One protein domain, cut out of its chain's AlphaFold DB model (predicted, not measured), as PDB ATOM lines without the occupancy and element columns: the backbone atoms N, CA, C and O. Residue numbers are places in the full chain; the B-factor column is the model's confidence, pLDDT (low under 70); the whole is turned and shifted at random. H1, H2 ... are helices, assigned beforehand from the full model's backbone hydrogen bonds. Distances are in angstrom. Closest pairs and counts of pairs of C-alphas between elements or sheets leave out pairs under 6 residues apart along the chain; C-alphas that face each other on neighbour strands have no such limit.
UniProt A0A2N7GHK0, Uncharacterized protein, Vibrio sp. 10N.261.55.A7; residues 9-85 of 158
ATOM      1  N   ASN A   9     134.958 186.748 110.544       93.75
ATOM      2  CA  ASN A   9     134.797 188.197 110.393       93.75
ATOM      3  C   ASN A   9     134.482 188.882 111.731       93.75
ATOM      4  O   ASN A   9     134.656 190.091 111.874       93.75
ATOM      5  N   SER A  10     134.024 188.123 112.727       97.06
ATOM      6  CA  SER A  10     133.763 188.638 114.072       97.06
ATOM      7  C   SER A  10     135.050 188.929 114.857       97.06
ATOM      8  O   SER A  10     136.149 188.529 114.466       97.06
ATOM      9  N   ASP A  11     134.915 189.607 116.000       96.81
ATOM     10  CA  ASP A  11     136.019 189.831 116.945       96.81
ATOM     11  C   ASP A  11     136.586 188.520 117.515       96.81
ATOM     12  O   ASP A  11     137.746 188.457 117.906       96.81
ATOM     13  N   LEU A  12     135.796 187.443 117.492       97.69
ATOM     14  CA  LEU A  12     136.187 186.125 117.991       97.69
ATOM     15  C   LEU A  12     137.280 185.447 117.152       97.69
ATOM     16  O   LEU A  12     137.780 184.401 117.558       97.69
ATOM     17  N   ARG A  13     137.680 186.028 116.013       96.19
ATOM     18  CA  ARG A  13     138.871 185.592 115.264       96.19
ATOM     19  C   ARG A  13     140.174 185.825 116.042       96.19
ATOM     20  O   ARG A  13     141.186 185.210 115.721       96.19
ATOM     21  N   VAL A  14     140.149 186.693 117.058       97.44
ATOM     22  CA  VAL A  14     141.273 186.945 117.966       97.44
ATOM     23  C   VAL A  14     140.849 186.630 119.391       97.44
ATOM     24  O   VAL A  14     139.910 187.212 119.928       97.44
ATOM     25  N   MET A  15     141.585 185.726 120.029       97.06
ATOM     26  CA  MET A  15     141.420 185.401 121.441       97.06
ATOM     27  C   MET A  15     142.774 185.497 122.137       97.06
ATOM     28  O   MET A  15     143.783 185.032 121.613       97.06
ATOM     29  N   ALA A  16     142.778 186.107 123.318       95.19
ATOM     30  CA  ALA A  16     143.949 186.228 124.176       95.19
ATOM     31  C   ALA A  16     143.667 185.574 125.544       95.19
ATOM     32  O   ALA A  16     142.694 184.839 125.714       95.19
ATOM     33  N   ASN A  17     144.539 185.808 126.520       94.75
ATOM     34  CA  ASN A  17     144.357 185.349 127.898       94.75
ATOM     35  C   ASN A  17     143.310 186.228 128.629       94.75
ATOM     36  O   ASN A  17     142.587 187.005 128.002       94.75
ATOM     37  N   ALA A  18     143.250 186.153 129.965       92.81
ATOM     38  CA  ALA A  18     142.424 187.049 130.789       92.81
ATOM     39  C   ALA A  18     142.595 188.530 130.375       92.81
ATOM     40  O   ALA A  18     143.702 188.899 129.991       92.81
ATOM     41  N   PRO A  19     141.567 189.393 130.447       94.88
ATOM     42  CA  PRO A  19     140.270 189.203 131.103       94.88
ATOM     43  C   PRO A  19     139.241 188.433 130.250       94.88
ATOM     44  O   PRO A  19     139.590 187.756 129.284       94.88
ATOM     45  N   LEU A  20     137.967 188.467 130.650       97.12
ATOM     46  CA  LEU A  20     136.880 187.827 129.907       97.12
ATOM     47  C   LEU A  20     136.579 188.598 128.607       97.12
ATOM     48  O   LEU A  20     136.884 189.783 128.487       97.12
ATOM     49  N   GLN A  21     135.929 187.947 127.636       97.56
ATOM     50  CA  GLN A  21     135.673 188.542 126.315       97.56
ATOM     51  C   GLN A  21     134.908 189.874 126.382       97.56
ATOM     52  O   GLN A  21     135.175 190.770 125.588       97.56
ATOM     53  N   GLN A  22     133.956 190.038 127.307       96.81
ATOM     54  CA  GLN A  22     133.239 191.310 127.447       96.81
ATOM     55  C   GLN A  22     134.144 192.464 127.897       96.81
ATOM     56  O   GLN A  22     133.897 193.602 127.509       96.81
ATOM     57  N   ASP A  23     135.200 192.166 128.654       97.44
ATOM     58  CA  ASP A  23     136.146 193.165 129.146       97.44
ATOM     59  C   ASP A  23     137.145 193.532 128.041       97.44
ATOM     60  O   ASP A  23     137.446 194.708 127.856       97.44
ATOM     61  N   HIS A  24     137.568 192.555 127.223       98.00
ATOM     62  CA  HIS A  24     138.300 192.823 125.974       98.00
ATOM     63  C   HIS A  24     137.492 193.722 125.032       98.00
ATOM     64  O   HIS A  24     138.018 194.694 124.498       98.00
ATOM     65  N   ARG A  25     136.190 193.455 124.871       97.94
ATOM     66  CA  ARG A  25     135.291 194.290 124.057       97.94
ATOM     67  C   ARG A  25     135.136 195.702 124.601       97.94
ATOM     68  O   ARG A  25     135.032 196.633 123.812       97.94
ATOM     69  N   GLU A  26     135.081 195.869 125.920       98.19
ATOM     70  CA  GLU A  26     135.041 197.198 126.528       98.19
ATOM     71  C   GLU A  26     136.365 197.939 126.315       98.19
ATOM     72  O   GLU A  26     136.360 199.102 125.923       98.19
ATOM     73  N   TYR A  27     137.494 197.246 126.480       97.38
ATOM     74  CA  TYR A  27     138.823 197.793 126.228       97.38
ATOM     75  C   TYR A  27     139.001 198.248 124.774       97.38
ATOM     76  O   TYR A  27     139.452 199.368 124.530       97.38
ATOM     77  N   ALA A  28     138.569 197.423 123.816       97.12
ATOM     78  CA  ALA A  28     138.689 197.679 122.383       97.12
ATOM     79  C   ALA A  28     137.978 198.961 121.919       97.12
ATOM     80  O   ALA A  28     138.422 199.586 120.960       97.12
ATOM     81  N   LYS A  29     136.919 199.405 122.616       97.06
ATOM     82  CA  LYS A  29     136.187 200.646 122.288       97.06
ATOM     83  C   LYS A  29     137.035 201.914 122.403       97.06
ATOM     84  O   LYS A  29     136.621 202.953 121.899       97.06
ATOM     85  N   ASN A  30     138.181 201.845 123.079       96.94
ATOM     86  CA  ASN A  30     139.066 202.991 123.282       96.94
ATOM     87  C   ASN A  30     140.057 203.212 122.127       96.94
ATOM     88  O   ASN A  30     140.818 204.175 122.177       96.94
ATOM     89  N   PHE A  31     140.068 202.341 121.115       96.88
ATOM     90  CA  PHE A  31     141.053 202.359 120.035       96.88
ATOM     91  C   PHE A  31     140.381 202.485 118.669       96.88
ATOM     92  O   PHE A  31     139.341 201.875 118.417       96.88
ATOM     93  N   ASP A  32     140.999 203.249 117.770       93.88
ATOM     94  CA  ASP A  32     140.595 203.316 116.366       93.88
ATOM     95  C   ASP A  32     141.331 202.229 115.572       93.88
ATOM     96  O   ASP A  32     142.553 202.266 115.432       93.88
ATOM     97  N   MET A  33     140.588 201.258 115.027       92.44
ATOM     98  CA  MET A  33     141.163 200.153 114.244       92.44
ATOM     99  C   MET A  33     141.754 200.599 112.897       92.44
ATOM    100  O   MET A  33     142.367 199.787 112.206       92.44
ATOM    101  N   ASN A  34     141.619 201.875 112.531       92.81
ATOM    102  CA  ASN A  34     142.236 202.460 111.341       92.81
ATOM    103  C   ASN A  34     143.510 203.264 111.655       92.81
ATOM    104  O   ASN A  34     144.195 203.691 110.726       92.81
ATOM    105  N   ASP A  35     143.854 203.457 112.933       93.56
ATOM    106  CA  ASP A  35     145.021 204.236 113.353       93.56
ATOM    107  C   ASP A  35     145.962 203.422 114.252       93.56
ATOM    108  O   ASP A  35     145.839 203.379 115.481       93.56
ATOM    109  N   SER A  36     146.986 202.832 113.627       92.06
ATOM    110  CA  SER A  36     148.016 202.069 114.338       92.06
ATOM    111  C   SER A  36     148.798 202.889 115.362       92.06
ATOM    112  O   SER A  36     149.411 202.304 116.252       92.06
ATOM    113  N   THR A  37     148.838 204.221 115.240       94.38
ATOM    114  CA  THR A  37     149.655 205.070 116.123       94.38
ATOM    115  C   THR A  37     149.110 205.138 117.548       94.38
ATOM    116  O   THR A  37     149.835 205.512 118.468       94.38
ATOM    117  N   THR A  38     147.854 204.724 117.738       94.19
ATOM    118  CA  THR A  38     147.183 204.678 119.041       94.19
ATOM    119  C   THR A  38     147.261 203.311 119.719       94.19
ATOM    120  O   THR A  38     146.853 203.179 120.873       94.19
ATOM    121  N   LEU A  39     147.786 202.290 119.032       95.94
ATOM    122  CA  LEU A  39     147.811 200.933 119.566       95.94
ATOM    123  C   LEU A  39     148.832 200.792 120.699       95.94
ATOM    124  O   LEU A  39     149.958 201.291 120.602       95.94
ATOM    125  N   PRO A  40     148.479 200.063 121.765       95.38
ATOM    126  CA  PRO A  40     149.343 199.921 122.918       95.38
ATOM    127  C   PRO A  40     150.454 198.895 122.648       95.38
ATOM    128  O   PRO A  40     150.241 197.838 122.050       95.38
ATOM    129  N   GLY A  41     151.666 199.217 123.104       92.94
ATOM    130  CA  GLY A  41     152.874 198.423 122.855       92.94
ATOM    131  C   GLY A  41     153.228 197.401 123.938       92.94
ATOM    132  O   GLY A  41     154.308 196.819 123.863       92.94
ATOM    133  N   SER A  42     152.389 197.199 124.961       94.69
ATOM    134  CA  SER A  42     152.710 196.253 126.036       94.69
ATOM    135  C   SER A  42     152.390 194.802 125.653       94.69
ATOM    136  O   SER A  42     151.749 194.517 124.632       94.69
ATOM    137  N   ILE A  43     152.852 193.866 126.487       96.00
ATOM    138  CA  ILE A  43     152.590 192.428 126.329       96.00
ATOM    139  C   ILE A  43     151.303 191.971 127.015       96.00
ATOM    140  O   ILE A  43     150.973 190.779 126.956       96.00
ATOM    141  N   SER A  44     150.571 192.905 127.631       95.75
ATOM    142  CA  SER A  44     149.321 192.593 128.304       95.75
ATOM    143  C   SER A  44     148.360 191.899 127.348       95.75
ATOM    144  O   SER A  44     148.358 192.097 126.127       95.75
ATOM    145  N   SER A  45     147.538 191.025 127.908       95.62
ATOM    146  CA  SER A  45     146.580 190.251 127.126       95.62
ATOM    147  C   SER A  45     145.598 191.137 126.350       95.62
ATOM    148  O   SER A  45     145.298 190.851 125.192       95.62
ATOM    149  N   ALA A  46     145.138 192.233 126.961       96.00
ATOM    150  CA  ALA A  46     144.244 193.199 126.323       96.00
ATOM    151  C   ALA A  46     144.936 193.915 125.146       96.00
ATOM    152  O   ALA A  46     144.347 194.067 124.075       96.00
ATOM    153  N   ASP A  47     146.216 194.265 125.303       96.62
ATOM    154  CA  ASP A  47     147.006 194.919 124.255       96.62
ATOM    155  C   ASP A  47     147.294 193.987 123.076       96.62
ATOM    156  O   ASP A  47     147.255 194.397 121.916       96.62
ATOM    157  N   ARG A  48     147.547 192.706 123.356       97.19
ATOM    158  CA  ARG A  48     147.689 191.683 122.313       97.19
ATOM    159  C   ARG A  48     146.377 191.435 121.580       97.19
ATOM    160  O   ARG A  48     146.377 191.335 120.356       97.19
ATOM    161  N   ASN A  49     145.254 191.397 122.301       97.75
ATOM    162  CA  ASN A  49     143.941 191.262 121.679       97.75
ATOM    163  C   ASN A  49     143.682 192.404 120.686       97.75
ATOM    164  O   ASN A  49     143.367 192.138 119.527       97.75
ATOM    165  N   ILE A  50     143.900 193.659 121.096       97.94
ATOM    166  CA  ILE A  50     143.624 194.808 120.229       97.94
ATOM    167  C   ILE A  50     144.590 194.901 119.041       97.94
ATOM    168  O   ILE A  50     144.152 195.133 117.914       97.94
ATOM    169  N   ARG A  51     145.889 194.630 119.241       97.88
ATOM    170  CA  ARG A  51     146.860 194.582 118.134       97.88
ATOM    171  C   ARG A  51     146.570 193.433 117.169       97.88
ATOM    172  O   ARG A  51     146.728 193.604 115.963       97.88
ATOM    173  N   GLY A  52     146.119 192.284 117.668       97.44
ATOM    174  CA  GLY A  52     145.661 191.170 116.838       97.44
ATOM    175  C   GLY A  52     144.426 191.524 116.006       97.44
ATOM    176  O   GLY A  52     144.379 191.213 114.813       97.44
ATOM    177  N   LEU A  53     143.435 192.194 116.606       97.62
ATOM    178  CA  LEU A  53     142.233 192.650 115.900       97.62
ATOM    179  C   LEU A  53     142.592 193.640 114.793       97.62
ATOM    180  O   LEU A  53     142.200 193.422 113.648       97.62
ATOM    181  N   TYR A  54     143.427 194.633 115.110       97.50
ATOM    182  CA  TYR A  54     143.955 195.581 114.134       97.50
ATOM    183  C   TYR A  54     144.665 194.873 112.973       97.50
ATOM    184  O   TYR A  54     144.366 195.132 111.807       97.50
ATOM    185  N   ALA A  55     145.591 193.958 113.276       96.38
ATOM    186  CA  ALA A  55     146.387 193.277 112.259       96.38
ATOM    187  C   ALA A  55     145.512 192.447 111.313       96.38
ATOM    188  O   ALA A  55     145.678 192.508 110.099       96.38
ATOM    189  N   THR A  56     144.553 191.704 111.865       95.25
ATOM    190  CA  THR A  56     143.626 190.878 111.077       95.25
ATOM    191  C   THR A  56     142.635 191.700 110.252       95.25
ATOM    192  O   THR A  56     142.173 191.219 109.224       95.25
ATOM    193  N   GLU A  57     142.309 192.924 110.671       94.56
ATOM    194  CA  GLU A  57     141.409 193.825 109.940       94.56
ATOM    195  C   GLU A  57     142.108 194.557 108.787       94.56
ATOM    196  O   GLU A  57     141.505 194.805 107.747       94.56
ATOM    197  N   ASN A  58     143.401 194.853 108.945       94.56
ATOM    198  CA  ASN A  58     144.160 195.681 108.005       94.56
ATOM    199  C   ASN A  58     145.079 194.883 107.060       94.56
ATOM    200  O   ASN A  58     145.699 195.460 106.163       94.56
ATOM    201  N   ILE A  59     145.181 193.559 107.221       93.38
ATOM    202  CA  ILE A  59     145.973 192.688 106.341       93.38
ATOM    203  C   ILE A  59     145.059 191.974 105.342       93.38
ATOM    204  O   ILE A  59     144.220 191.156 105.704       93.38
ATOM    205  N   SER A  60     145.265 192.243 104.050       92.06
ATOM    206  CA  SER A  60     144.519 191.591 102.964       92.06
ATOM    207  C   SER A  60     145.065 190.197 102.634       92.06
ATOM    208  O   SER A  60     146.273 190.028 102.509       92.06
ATOM    209  N   PHE A  61     144.194 189.219 102.383       89.94
ATOM    210  CA  PHE A  61     144.552 187.879 101.883       89.94
ATOM    211  C   PHE A  61     143.982 187.603 100.478       89.94
ATOM    212  O   PHE A  61     143.697 186.465 100.133       89.94
ATOM    213  N   THR A  62     143.787 188.644  99.662       90.38
ATOM    214  CA  THR A  62     143.082 188.549  98.366       90.38
ATOM    215  C   THR A  62     143.972 188.220  97.164       90.38
ATOM    216  O   THR A  62     143.513 188.346  96.033       90.38
ATOM    217  N   ASP A  63     145.247 187.889  97.364       92.19
ATOM    218  CA  ASP A  63     146.115 187.507  96.245       92.19
ATOM    219  C   ASP A  63     145.770 186.087  95.787       92.19
ATOM    220  O   ASP A  63     146.091 185.110  96.461       92.19
ATOM    221  N   GLU A  64     145.099 185.983  94.641       90.69
ATOM    222  CA  GLU A  64     144.661 184.709  94.062       90.69
ATOM    223  C   GLU A  64     145.826 183.829  93.580       90.69
ATOM    224  O   GLU A  64     145.631 182.636  93.360       90.69
ATOM    225  N   ASN A  65     147.031 184.393  93.424       94.56
ATOM    226  CA  ASN A  65     148.225 183.645  93.025       94.56
ATOM    227  C   ASN A  65     149.079 183.197  94.216       94.56
ATOM    228  O   ASN A  65     150.068 182.497  94.000       94.56
ATOM    229  N   ALA A  66     148.738 183.612  95.441       94.06
ATOM    230  CA  ALA A  66     149.508 183.262  96.624       94.06
ATOM    231  C   ALA A  66     149.431 181.755  96.878       94.06
ATOM    232  O   ALA A  66     148.343 181.183  97.010       94.06
ATOM    233  N   ASP A  67     150.593 181.115  96.978       94.12
ATOM    234  CA  ASP A  67     150.649 179.725  97.401       94.12
ATOM    235  C   ASP A  67     150.520 179.608  98.932       94.12
ATOM    236  O   ASP A  67     150.430 180.591  99.677       94.12
ATOM    237  N   TRP A  68     150.480 178.374  99.441       91.94
ATOM    238  CA  TRP A  68     150.360 178.164 100.884       91.94
ATOM    239  C   TRP A  68     151.553 178.725 101.671       91.94
ATOM    240  O   TRP A  68     151.373 179.194 102.794       91.94
ATOM    241  N   LEU A  69     152.766 178.698 101.116       92.75
ATOM    242  CA  LEU A  69     153.949 179.221 101.796       92.75
ATOM    243  C   LEU A  69     153.856 180.744 101.941       92.75
ATOM    244  O   LEU A  69     154.171 181.255 103.022       92.75
ATOM    245  N   ASP A  70     153.359 181.431 100.913       95.06
ATOM    246  CA  ASP A  70     153.103 182.873 100.924       95.06
ATOM    247  C   ASP A  70     152.054 183.242 101.979       95.06
ATOM    248  O   ASP A  70     152.291 184.086 102.854       95.06
ATOM    249  N   VAL A  71     150.903 182.559 101.953       95.12
ATOM    250  CA  VAL A  71     149.809 182.781 102.911       95.12
ATOM    251  C   VAL A  71     150.273 182.494 104.336       95.12
ATOM    252  O   VAL A  71     150.032 183.296 105.240       95.12
ATOM    253  N   ARG A  72     150.991 181.389 104.556       95.31
ATOM    254  CA  ARG A  72     151.538 181.016 105.864       95.31
ATOM    255  C   ARG A  72     152.523 182.057 106.384       95.31
ATOM    256  O   ARG A  72     152.441 182.433 107.553       95.31
ATOM    257  N   GLY A  73     153.444 182.527 105.543       95.25
ATOM    258  CA  GLY A  73     154.396 183.575 105.913       95.25
ATOM    259  C   GLY A  73     153.679 184.857 106.338       95.25
ATOM    260  O   GLY A  73     154.002 185.445 107.372       95.25
ATOM    261  N   LYS A  74     152.633 185.232 105.597       96.31
ATOM    262  CA  LYS A  74     151.786 186.385 105.907       96.31
ATOM    263  C   LYS A  74     151.005 186.221 107.214       96.31
ATOM    264  O   LYS A  74     150.992 187.146 108.025       96.31
ATOM    265  N   LEU A  75     150.413 185.048 107.454       96.00
ATOM    266  CA  LEU A  75     149.730 184.717 108.711       96.00
ATOM    267  C   LEU A  75     150.682 184.795 109.908       96.00
ATOM    268  O   LEU A  75     150.325 185.378 110.931       96.00
ATOM    269  N   LYS A  76     151.903 184.259 109.775       95.94
ATOM    270  CA  LYS A  76     152.911 184.357 110.835       95.94
ATOM    271  C   LYS A  76     153.303 185.808 111.100       95.94
ATOM    272  O   LYS A  76     153.312 186.212 112.253       95.94
ATOM    273  N   GLY A  77     153.564 186.608 110.066       96.56
ATOM    274  CA  GLY A  77     153.886 188.030 110.237       96.56
ATOM    275  C   GLY A  77     152.769 188.818 110.934       96.56
ATOM    276  O   GLY A  77     153.035 189.597 111.848       96.56
ATOM    277  N   MET A  78     151.512 188.561 110.557       96.81
ATOM    278  CA  MET A  78     150.329 189.128 111.212       96.81
ATOM    279  C   MET A  78     150.259 188.746 112.696       96.81
ATOM    280  O   MET A  78     150.066 189.610 113.553       96.81
ATOM    281  N   PHE A  79     150.410 187.455 113.007       97.25
ATOM    282  CA  PHE A  79     150.380 186.970 114.384       97.25
ATOM    283  C   PHE A  79     151.542 187.536 115.204       97.25
ATOM    284  O   PHE A  79     151.322 188.007 116.320       97.25
ATOM    285  N   ASP A  80     152.753 187.539 114.651       96.56
ATOM    286  CA  ASP A  80     153.955 188.004 115.336       96.56
ATOM    287  C   ASP A  80     153.851 189.497 115.689       96.56
ATOM    288  O   ASP A  80     154.196 189.890 116.801       96.56
ATOM    289  N   PHE A  81     153.294 190.328 114.804       95.88
ATOM    290  CA  PHE A  81     153.002 191.730 115.122       95.88
ATOM    291  C   PHE A  81     151.947 191.872 116.234       95.88
ATOM    292  O   PHE A  81     152.098 192.677 117.157       95.88
ATOM    293  N   GLY A  82     150.857 191.107 116.143       95.94
ATOM    294  CA  GLY A  82     149.702 191.276 117.022       95.94
ATOM    295  C   GLY A  82     149.875 190.670 118.415       95.94
ATOM    296  O   GLY A  82     149.391 191.221 119.396       95.94
ATOM    297  N   ASN A  83     150.556 189.530 118.516       95.94
ATOM    298  CA  ASN A  83     150.387 188.621 119.650       95.94
ATOM    299  C   ASN A  83     151.686 188.031 120.200       95.94
ATOM    300  O   ASN A  83     151.679 187.570 121.341       95.94
ATOM    301  N   LYS A  84     152.785 188.037 119.440       96.06
ATOM    302  CA  LYS A  84     154.048 187.473 119.924       96.06
ATOM    303  C   LYS A  84     154.601 188.296 121.080       96.06
ATOM    304  O   LYS A  84     154.652 189.524 121.034       96.06
ATOM    305  N   VAL A  85     155.041 187.581 122.104       96.56
ATOM    306  CA  VAL A  85     155.705 188.129 123.281       96.56
ATOM    307  C   VAL A  85     157.186 187.760 123.206       96.56
ATOM    308  O   VAL A  85     157.513 186.569 123.273       96.56
TER     309      VAL A  85
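What this domain is: This is residues 9 to 85 of the 158 residues of an uncharacterized protein of Vibrio sp. 10N.261.55.A7 (UniProt A0A2N7GHK0). Look for a helical hairpin, H2 and H3, whose helices are offset along the longest axis, with the last part of H3 packing on H2 and the short H1 set steeply across the first part of H2. Residues 64 to 69 stick out at the far end of the hairpin, and two long unnamed stretches, residues 9 to 20 and 29 to 44, pass H2 on different sides. The printed part has 77 residues with three named helices, in the order H1, H2, H3, and no named strand; the class is all helix, though under half of the residues, 38, are in named elements. The whole is compact, with a radius of gyration of the C-alphas of 13.0 A, yet elongated, spanning 39 by 23 by 22 A.

Where its parts are: Find C-alpha 68 at (150.360, 178.164, 100.884); from there H3, residues 68 to 83, runs 21.5 A to C-alpha 83 at (150.387, 188.621, 119.650). H2, residues 45 to 58, is 20.0 A long. H1, residues 21 to 28, begins at C-alpha 21 at (135.673, 188.542, 126.315) and covers 10.4 A.

How they stand to each other: H3 touches H2 with residues 78 to 83 alone; look at the closest C-alphas, those of Gly 82 and Gly 52, 4.0 A apart. This hairpin runs opposite ways at a steep tilt of 39 degrees. H2 touches H1 with residues 46 to 50 alone, and the closest C-alphas, those of Ala 46 and His 24, are 6.0 A apart. Their tilt of 69 degrees is only just steep rather than about perpendicular, and they run the same way. H1 and H3 are apart. In H1, H2 and H3 every O i to N i+4 pair is within hydrogen-bond range.

The domain as a whole: The C-alphas farthest apart, those of Pro 19 and Asn 65, lie 39.3 A from each other. The link from H1 to H2, 16 residues, is long. The printed part has no cut, and no printed residue is under 70 in pLDDT.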